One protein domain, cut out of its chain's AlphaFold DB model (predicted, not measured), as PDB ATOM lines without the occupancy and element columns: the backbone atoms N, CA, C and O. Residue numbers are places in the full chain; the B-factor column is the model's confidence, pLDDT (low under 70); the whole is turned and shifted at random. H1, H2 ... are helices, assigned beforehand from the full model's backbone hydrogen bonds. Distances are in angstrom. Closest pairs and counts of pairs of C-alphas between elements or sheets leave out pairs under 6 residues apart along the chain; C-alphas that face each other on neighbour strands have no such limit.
ATOM      1  N   ALA A  21     -19.354 -17.062  27.442       83.44
ATOM      2  CA  ALA A  21     -19.296 -16.452  26.108       83.44
ATOM      3  C   ALA A  21     -19.063 -14.925  26.138       83.44
ATOM      4  O   ALA A  21     -18.368 -14.386  25.280       83.44
ATOM      5  N   ASP A  22     -19.563 -14.240  27.168       82.19
ATOM      6  CA  ASP A  22     -19.364 -12.803  27.414       82.19
ATOM      7  C   ASP A  22     -17.894 -12.418  27.671       82.19
ATOM      8  O   ASP A  22     -17.505 -11.262  27.489       82.19
ATOM      9  N   ALA A  23     -17.047 -13.378  28.055       81.12
ATOM     10  CA  ALA A  23     -15.612 -13.165  28.229       81.12
ATOM     11  C   ALA A  23     -14.886 -12.888  26.898       81.12
ATOM     12  O   ALA A  23     -13.790 -12.319  26.911       81.12
ATOM     13  N   PHE A  24     -15.487 -13.274  25.770       81.44
ATOM     14  CA  PHE A  24     -14.956 -13.071  24.417       81.44
ATOM     15  C   PHE A  24     -15.621 -11.908  23.681       81.44
ATOM     16  O   PHE A  24     -15.093 -11.440  22.674       81.44
ATOM     17  N   ASP A  25     -16.746 -11.415  24.196       86.75
ATOM     18  CA  ASP A  25     -17.512 -10.341  23.579       86.75
ATOM     19  C   ASP A  25     -16.970  -8.964  24.003       86.75
ATOM     20  O   ASP A  25     -17.504  -8.268  24.869       86.75
ATOM     21  N   VAL A  26     -15.800  -8.617  23.456       88.25
ATOM     22  CA  VAL A  26     -15.114  -7.330  23.694       88.25
ATOM     23  C   VAL A  26     -15.446  -6.277  22.640       88.25
ATOM     24  O   VAL A  26     -15.153  -5.098  22.841       88.25
ATOM     25  N   LEU A  27     -16.033  -6.696  21.516       85.88
ATOM     26  CA  LEU A  27     -16.282  -5.840  20.360       85.88
ATOM     27  C   LEU A  27     -17.275  -4.709  20.659       85.88
ATOM     28  O   LEU A  27     -16.952  -3.583  20.289       85.88
ATOM     29  N   PRO A  28     -18.401  -4.928  21.372       87.12
ATOM     30  CA  PRO A  28     -19.329  -3.845  21.692       87.12
ATOM     31  C   PRO A  28     -18.665  -2.745  22.526       87.12
ATOM     32  O   PRO A  28     -18.774  -1.570  22.200       87.12
ATOM     33  N   ALA A  29     -17.891  -3.131  23.545       84.88
ATOM     34  CA  ALA A  29     -17.191  -2.187  24.417       84.88
ATOM     35  C   ALA A  29     -16.078  -1.420  23.682       84.88
ATOM     36  O   ALA A  29     -15.877  -0.229  23.912       84.88
ATOM     37  N   LEU A  30     -15.346  -2.093  22.786       86.06
ATOM     38  CA  LEU A  30     -14.340  -1.440  21.950       86.06
ATOM     39  C   LEU A  30     -14.992  -0.459  20.972       86.06
ATOM     40  O   LEU A  30     -14.494   0.650  20.805       86.06
ATOM     41  N   HIS A  31     -16.096  -0.864  20.347       85.50
ATOM     42  CA  HIS A  31     -16.839  -0.047  19.398       85.50
ATOM     43  C   HIS A  31     -17.403   1.211  20.068       85.50
ATOM     44  O   HIS A  31     -17.150   2.309  19.593       85.50
ATOM     45  N   GLU A  32     -18.051   1.071  21.225       86.00
ATOM     46  CA  GLU A  32     -18.545   2.196  22.030       86.00
ATOM     47  C   GLU A  32     -17.437   3.205  22.360       86.00
ATOM     48  O   GLU A  32     -17.616   4.414  22.206       86.00
ATOM     49  N   MET A  33     -16.263   2.715  22.765       83.12
ATOM     50  CA  MET A  33     -15.117   3.569  23.070       83.12
ATOM     51  C   MET A  33     -14.576   4.284  21.822       83.12
ATOM     52  O   MET A  33     -14.241   5.462  21.901       83.12
ATOM     53  N   LEU A  34     -14.505   3.601  20.674       84.06
ATOM     54  CA  LEU A  34     -14.063   4.202  19.412       84.06
ATOM     55  C   LEU A  34     -15.040   5.276  18.919       84.06
ATOM     56  O   LEU A  34     -14.591   6.358  18.547       84.06
ATOM     57  N   SER A  35     -16.349   5.031  19.001       83.31
ATOM     58  CA  SER A  35     -17.368   6.023  18.641       83.31
ATOM     59  C   SER A  35     -17.273   7.273  19.520       83.31
ATOM     60  O   SER A  35     -17.322   8.390  19.012       83.31
ATOM     61  N   ARG A  36     -17.040   7.123  20.832       81.19
ATOM     62  CA  ARG A  36     -16.849   8.273  21.741       81.19
ATOM     63  C   ARG A  36     -15.644   9.148  21.382       81.19
ATOM     64  O   ARG A  36     -15.703  10.356  21.595       81.19
ATOM     65  N   ILE A  37     -14.571   8.553  20.861       81.38
ATOM     66  CA  ILE A  37     -13.365   9.275  20.421       81.38
ATOM     67  C   ILE A  37     -13.626   9.993  19.093       81.38
ATOM     68  O   ILE A  37     -13.237  11.149  18.935       81.38
ATOM     69  N   ASP A  38     -14.305   9.335  18.153       76.38
ATOM     70  CA  ASP A  38     -14.629   9.909  16.842       76.38
ATOM     71  C   ASP A  38     -15.571  11.122  16.974       76.38
ATOM     72  O   ASP A  38     -15.341  12.182  16.387       76.38
ATOM     73  N   HIS A  39     -16.566  11.032  17.864       71.38
ATOM     74  CA  HIS A  39     -17.447  12.155  18.195       71.38
ATOM     75  C   HIS A  39     -16.722  13.308  18.903       71.38
ATOM     76  O   HIS A  39     -17.075  14.470  18.691       71.38
ATOM     77  N   GLN A  40     -15.691  13.023  19.705       67.19
ATOM     78  CA  GLN A  40     -14.860  14.066  20.304       67.19
ATOM     79  C   GLN A  40     -14.037  14.804  19.237       67.19
ATOM     80  O   GLN A  40     -14.009  16.035  19.220       67.19
ATOM     81  N   ALA A  41     -13.428  14.064  18.303       62.94
ATOM     82  CA  ALA A  41     -12.694  14.651  17.187       62.94
ATOM     83  C   ALA A  41     -13.602  15.559  16.346       62.94
ATOM     84  O   ALA A  41     -13.197  16.670  16.013       62.94
ATOM     85  N   ALA A  42     -14.845  15.138  16.080       61.47
ATOM     86  CA  ALA A  42     -15.849  15.941  15.384       61.47
ATOM     87  C   ALA A  42     -16.267  17.209  16.161       61.47
ATOM     88  O   ALA A  42     -16.458  18.265  15.551       61.47
ATOM     89  N   ALA A  43     -16.378  17.138  17.494       59.75
ATOM     90  CA  ALA A  43     -16.730  18.278  18.346       59.75
ATOM     91  C   ALA A  43     -15.635  19.361  18.385       59.75
ATOM     92  O   ALA A  43     -15.963  20.551  18.369       59.75
ATOM     93  N   ASP A  44     -14.356  18.968  18.364       57.06
ATOM     94  CA  ASP A  44     -13.224  19.903  18.284       57.06
ATOM     95  C   ASP A  44     -13.191  20.649  16.936       57.06
ATOM     96  O   ASP A  44     -12.925  21.855  16.900       57.06
ATOM     97  N   VAL A  45     -13.538  19.989  15.818       55.16
ATOM     98  CA  VAL A  45     -13.653  20.670  14.509       55.16
ATOM     99  C   VAL A  45     -14.904  21.553  14.430       55.16
ATOM    100  O   VAL A  45     -14.870  22.615  13.806       55.16
ATOM    101  N   ALA A  46     -16.000  21.159  15.085       53.62
ATOM    102  CA  ALA A  46     -17.247  21.926  15.124       53.62
ATOM    103  C   ALA A  46     -17.144  23.193  15.995       53.62
ATOM    104  O   ALA A  46     -17.693  24.230  15.622       53.62
ATOM    105  N   HIS A  47     -16.391  23.164  17.102       48.50
ATOM    106  CA  HIS A  47     -16.085  24.370  17.889       48.50
ATOM    107  C   HIS A  47     -15.186  25.361  17.130       48.50
ATOM    108  O   HIS A  47     -15.259  26.565  17.377       48.50
ATOM    109  N   ALA A  48     -14.372  24.879  16.185       51.31
ATOM    110  CA  ALA A  48     -13.573  25.721  15.296       51.31
ATOM    111  C   ALA A  48     -14.360  26.256  14.081       51.31
ATOM    112  O   ALA A  48     -13.946  27.250  13.484       51.31
ATOM    113  N   ASN A  49     -15.490  25.640  13.718       46.78
ATOM    114  CA  ASN A  49     -16.266  26.007  12.537       46.78
ATOM    115  C   ASN A  49     -17.759  26.165  12.857       46.78
ATOM    116  O   ASN A  49     -18.597  25.325  12.522       46.78
ATOM    117  N   ILE A  50     -18.106  27.305  13.456       50.34
ATOM    118  CA  ILE A  50     -19.482  27.804  13.496       50.34
ATOM    119  C   ILE A  50     -19.863  28.221  12.068       50.34
ATOM    120  O   ILE A  50     -19.750  29.396  11.746       50.34
ATOM    121  N   THR A  51     -20.237  27.283  11.189       50.38
ATOM    122  CA  THR A  51     -21.165  27.456  10.046       50.38
ATOM    123  C   THR A  51     -21.245  26.157   9.230       50.38
ATOM    124  O   THR A  51     -20.295  25.794   8.542       50.38
ATOM    125  N   ASN A  62     -28.184   4.351  18.579       57.47
ATOM    126  CA  ASN A  62     -27.628   3.856  19.845       57.47
ATOM    127  C   ASN A  62     -26.374   4.609  20.318       57.47
ATOM    128  O   ASN A  62     -26.018   4.491  21.487       57.47
ATOM    129  N   TYR A  63     -25.716   5.384  19.449       57.84
ATOM    130  CA  TYR A  63     -24.452   6.063  19.788       57.84
ATOM    131  C   TYR A  63     -24.580   7.592  19.904       57.84
ATOM    132  O   TYR A  63     -23.665   8.248  20.396       57.84
ATOM    133  N   ALA A  64     -25.733   8.160  19.530       57.09
ATOM    134  CA  ALA A  64     -25.993   9.605  19.546       57.09
ATOM    135  C   ALA A  64     -26.066  10.229  20.957       57.09
ATOM    136  O   ALA A  64     -25.946  11.445  21.083       57.09
ATOM    137  N   ASP A  65     -26.251   9.413  22.000       60.78
ATOM    138  CA  ASP A  65     -26.355   9.850  23.406       60.78
ATOM    139  C   ASP A  65     -25.084   9.534  24.220       60.78
ATOM    140  O   ASP A  65     -25.056   9.641  25.447       60.78
ATOM    141  N   LEU A  66     -24.007   9.097  23.557       67.06
ATOM    142  CA  LEU A  66     -22.762   8.784  24.247       67.06
ATOM    143  C   LEU A  66     -21.995  10.062  24.574       67.06
ATOM    144  O   LEU A  66     -21.624  10.827  23.686       67.06
ATOM    145  N   THR A  67     -21.693  10.247  25.860       71.56
ATOM    146  CA  THR A  67     -20.806  11.315  26.325       71.56
ATOM    147  C   THR A  67     -19.461  11.217  25.596       71.56
ATOM    148  O   THR A  67     -18.816  10.163  25.680       71.56
ATOM    149  N   PRO A  68     -19.020  12.281  24.896       72.25
ATOM    150  CA  PRO A  68     -17.697  12.326  24.286       72.25
ATOM    151  C   PRO A  68     -16.631  12.017  25.337       72.25
ATOM    152  O   PRO A  68     -16.663  12.560  26.443       72.25
ATOM    153  N   LEU A  69     -15.723  11.095  25.020       72.00
ATOM    154  CA  LEU A  69     -14.689  10.677  25.961       72.00
ATOM    155  C   LEU A  69     -13.525  11.656  25.876       72.00
ATOM    156  O   LEU A  69     -12.974  11.831  24.801       72.00
ATOM    157  N   GLU A  70     -13.120  12.254  26.993       73.25
ATOM    158  CA  GLU A  70     -11.953  13.134  27.023       73.25
ATOM    159  C   GLU A  70     -10.649  12.333  26.797       73.25
ATOM    160  O   GLU A  70     -10.486  11.237  27.350       73.25
ATOM    161  N   PRO A  71      -9.636  12.873  26.087       68.56
ATOM    162  CA  PRO A  71      -8.421  12.131  25.726       68.56
ATOM    163  C   PRO A  71      -7.611  11.678  26.945       68.56
ATOM    164  O   PRO A  71      -6.780  10.772  26.864       68.56
ATOM    165  N   ARG A  72      -7.831  12.335  28.089       72.56
ATOM    166  CA  ARG A  72      -7.177  12.047  29.369       72.56
ATOM    167  C   ARG A  72      -7.753  10.819  30.066       72.56
ATOM    168  O   ARG A  72      -7.025  10.181  30.823       72.56
ATOM    169  N   ASP A  73      -9.004  10.473  29.780       79.06
ATOM    170  CA  ASP A  73      -9.710   9.352  30.404       79.06
ATOM    171  C   ASP A  73      -9.564   8.049  29.603       79.06
ATOM    172  O   ASP A  73      -9.779   6.953  30.127       79.06
ATOM    173  N   LEU A  74      -9.063   8.147  28.369       78.88
ATOM    174  CA  LEU A  74      -8.752   7.022  27.485       78.88
ATOM    175  C   LEU A  74      -7.932   5.896  28.156       78.88
ATOM    176  O   LEU A  74      -8.301   4.725  28.021       78.88
ATOM    177  N   PRO A  75      -6.842   6.176  28.905       80.25
ATOM    178  CA  PRO A  75      -6.056   5.118  29.536       80.25
ATOM    179  C   PRO A  75      -6.838   4.346  30.608       80.25
ATOM    180  O   PRO A  75      -6.570   3.160  30.820       80.25
ATOM    181  N   ASN A  76      -7.797   5.004  31.270       83.50
ATOM    182  CA  ASN A  76      -8.624   4.400  32.310       83.50
ATOM    183  C   ASN A  76      -9.706   3.502  31.698       83.50
ATOM    184  O   ASN A  76      -9.864   2.362  32.135       83.50
ATOM    185  N   GLU A  77     -10.379   3.958  30.640       82.62
ATOM    186  CA  GLU A  77     -11.407   3.173  29.945       82.62
ATOM    187  C   GLU A  77     -10.826   1.909  29.289       82.62
ATOM    188  O   GLU A  77     -11.343   0.801  29.472       82.62
ATOM    189  N   ILE A  78      -9.658   2.024  28.640       86.75
ATOM    190  CA  ILE A  78      -8.948   0.885  28.029       86.75
ATOM    191  C   ILE A  78      -8.556  -0.171  29.075       86.75
ATOM    192  O   ILE A  78      -8.475  -1.367  28.761       86.75
ATOM    193  N   LEU A  79      -8.297   0.229  30.324       87.19
ATOM    194  CA  LEU A  79      -7.863  -0.691  31.375       87.19
ATOM    195  C   LEU A  79      -8.915  -1.769  31.658       87.19
ATOM    196  O   LEU A  79      -8.549  -2.920  31.921       87.19
ATOM    197  N   SER A  80     -10.200  -1.424  31.564       85.25
ATOM    198  CA  SER A  80     -11.308  -2.356  31.779       85.25
ATOM    199  C   SER A  80     -11.316  -3.469  30.717       85.25
ATOM    200  O   SER A  80     -11.291  -4.659  31.054       85.25
ATOM    201  N   ILE A  81     -11.203  -3.092  29.440       86.38
ATOM    202  CA  ILE A  81     -11.141  -3.998  28.284       86.38
ATOM    203  C   ILE A  81      -9.883  -4.865  28.367       86.38
ATOM    204  O   ILE A  81      -9.940  -6.092  28.261       86.38
ATOM    205  N   LYS A  82      -8.734  -4.246  28.649       89.25
ATOM    206  CA  LYS A  82      -7.450  -4.941  28.796       89.25
ATOM    207  C   LYS A  82      -7.478  -5.966  29.927       89.25
ATOM    208  O   LYS A  82      -6.892  -7.043  29.803       89.25
ATOM    209  N   THR A  83      -8.144  -5.644  31.032       88.62
ATOM    210  CA  THR A  83      -8.308  -6.559  32.166       88.62
ATOM    211  C   THR A  83      -9.197  -7.735  31.790       88.62
ATOM    212  O   THR A  83      -8.840  -8.871  32.104       88.62
ATOM    213  N   ARG A  84     -10.296  -7.487  31.062       88.00
ATOM    214  CA  ARG A  84     -11.172  -8.544  30.543       88.00
ATOM    215  C   ARG A  84     -10.399  -9.501  29.635       88.00
ATOM    216  O   ARG A  84     -10.343 -10.683  29.941       88.00
ATOM    217  N   ILE A  85      -9.689  -8.985  28.629       89.56
ATOM    218  CA  ILE A  85      -8.867  -9.797  27.713       89.56
ATOM    219  C   ILE A  85      -7.843 -10.639  28.482       89.56
ATOM    220  O   ILE A  85      -7.743 -11.846  28.279       89.56
ATOM    221  N   ARG A  86      -7.091 -10.027  29.405       91.00
ATOM    222  CA  ARG A  86      -6.082 -10.745  30.204       91.00
ATOM    223  C   ARG A  86      -6.691 -11.838  31.072       91.00
ATOM    224  O   ARG A  86      -6.057 -12.871  31.270       91.00
ATOM    225  N   ARG A  87      -7.880 -11.604  31.627       88.75
ATOM    226  CA  ARG A  87      -8.600 -12.612  32.401       88.75
ATOM    227  C   ARG A  87      -8.998 -13.783  31.511       88.75
ATOM    228  O   ARG A  87      -8.668 -14.909  31.866       88.75
ATOM    229  N   THR A  88      -9.614 -13.512  30.363       87.56
ATOM    230  CA  THR A  88     -10.020 -14.540  29.399       87.56
ATOM    231  C   THR A  88      -8.814 -15.366  28.953       87.56
ATOM    232  O   THR A  88      -8.851 -16.585  29.046       87.56
ATOM    233  N   LEU A  89      -7.687 -14.731  28.610       88.31
ATOM    234  CA  LEU A  89      -6.447 -15.435  28.248       88.31
ATOM    235  C   LEU A  89      -5.930 -16.364  29.359       88.31
ATOM    236  O   LEU A  89      -5.557 -17.498  29.079       88.31
ATOM    237  N   ARG A  90      -5.950 -15.922  30.623       88.25
ATOM    238  CA  ARG A  90      -5.563 -16.770  31.769       88.25
ATOM    239  C   ARG A  90      -6.524 -17.929  32.006       88.25
ATOM    240  O   ARG A  90      -6.132 -18.925  32.605       88.25
ATOM    241  N   GLU A  91      -7.795 -17.765  31.657       85.94
ATOM    242  CA  GLU A  91      -8.786 -18.836  31.741       85.94
ATOM    243  C   GLU A  91      -8.581 -19.842  30.597       85.94
ATOM    244  O   GLU A  91      -8.632 -21.039  30.859       85.94
ATOM    245  N   LEU A  92      -8.224 -19.382  29.388       85.38
ATOM    246  CA  LEU A  92      -7.859 -20.243  28.252       85.38
ATOM    247  C   LEU A  92      -6.602 -21.068  28.523       85.38
ATOM    248  O   LEU A  92      -6.598 -22.260  28.265       85.38
ATOM    249  N   GLU A  93      -5.557 -20.461  29.082       84.62
ATOM    250  CA  GLU A  93      -4.299 -21.160  29.389       84.62
ATOM    251  C   GLU A  93      -4.492 -22.321  30.384       84.62
ATOM    252  O   GLU A  93      -3.720 -23.273  30.415       84.62
ATOM    253  N   LYS A  94      -5.549 -22.263  31.201       84.06
ATOM    254  CA  LYS A  94      -5.905 -23.332  32.141       84.06
ATOM    255  C   LYS A  94      -6.734 -24.442  31.506       84.06
ATOM    256  O   LYS A  94      -6.979 -25.449  32.176       84.06
ATOM    257  N   LEU A  95      -7.226 -24.254  30.281       83.50
ATOM    258  CA  LEU A  95      -8.030 -25.268  29.620       83.50
ATOM    259  C   LEU A  95      -7.122 -26.437  29.215       83.50
ATOM    260  O   LEU A  95      -6.088 -26.232  28.576       83.50
ATOM    261  N   PRO A  96      -7.484 -27.671  29.597       81.25
ATOM    262  CA  PRO A  96      -6.744 -28.836  29.160       81.25
ATOM    263  C   PRO A  96      -6.891 -28.991  27.648       81.25
ATOM    264  O   PRO A  96      -7.934 -28.677  27.078       81.25
ATOM    265  N   ASP A  97      -5.857 -29.546  27.027       76.19
ATOM    266  CA  ASP A  97      -5.879 -29.943  25.620       76.19
ATOM    267  C   ASP A  97      -6.054 -28.791  24.605       76.19
ATOM    268  O   ASP A  97      -6.565 -28.987  23.504       76.19
ATOM    269  N   MET A  98      -5.612 -27.576  24.959       80.88
ATOM    270  CA  MET A  98      -5.588 -26.419  24.045       80.88
ATOM    271  C   MET A  98      -4.476 -26.493  22.988       80.88
ATOM    272  O   MET A  98      -4.560 -25.808  21.973       80.88
ATOM    273  N   ASP A  99      -3.443 -27.310  23.213       81.56
ATOM    274  CA  ASP A  99      -2.282 -27.420  22.317       81.56
ATOM    275  C   ASP A  99      -2.534 -28.344  21.111       81.56
ATOM    276  O   ASP A  99      -1.704 -28.425  20.201       81.56
ATOM    277  N   ARG A 100      -3.658 -29.073  21.099       82.75
ATOM    278  CA  ARG A 100      -4.006 -30.019  20.031       82.75
ATOM    279  C   ARG A 100      -4.805 -29.352  18.921       82.75
ATOM    280  O   ARG A 100      -5.724 -28.577  19.172       82.75
TER     281      ARG A 100
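This is residues 21 to 51 and 62 to 100 of the 134 residues of the protein "Mediator of RNA polymerase II transcription subunit 9" of Peltaster fructicola (UniProt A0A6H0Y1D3). Two long helices, H1 and H2, run in opposite directions on two nearly parallel, offset lines, shifted lengthwise so that they are side by side only in part, with residues 29 to 33 of H1 near residues 77 to 81 of H2, and together they make a loose, slender rod. Residues 44 to 51 stick out at one end and residues 92 to 100 at the other. The printed part has 70 residues, with H1 then H2 and no named strand; the class is all helix. It is extended, with a radius of gyration of the C-alphas of 17.3 A and spans of 61 by 24 by 19 A.

H1, residues 27 to 48, and H2, residues 74 to 92, only just touch, with 3 pairs of C-alphas within 8 A. The closest C-alphas, of Ala 29 and Ile 81, are 7.4 A apart. H1 touches with residues 29 to 33 alone, H2 with 77 to 81 alone. Their tilt is shallow, 14 degrees, opposite ways. Every O i to N i+4 pair is within hydrogen-bond range in H1, 13 of 15 in H2.

H1 measures 32.1 A from C-alpha 27 at (-16.282, -5.840, 20.360) to C-alpha 48. H2 measures 27.3 A, ending at C-alpha 92, (-7.859, -20.243, 28.252).

The farthest C-alphas, of Thr 51 and Asp 97, are 61.4 A apart. Residues 52 to 61 are not printed; C-alphas 51 and 62 are 26.4 A apart across this cut, in the link from H1 to H2. pLDDT is under 70 at residues 40 to 51, 62 to 66 and 71.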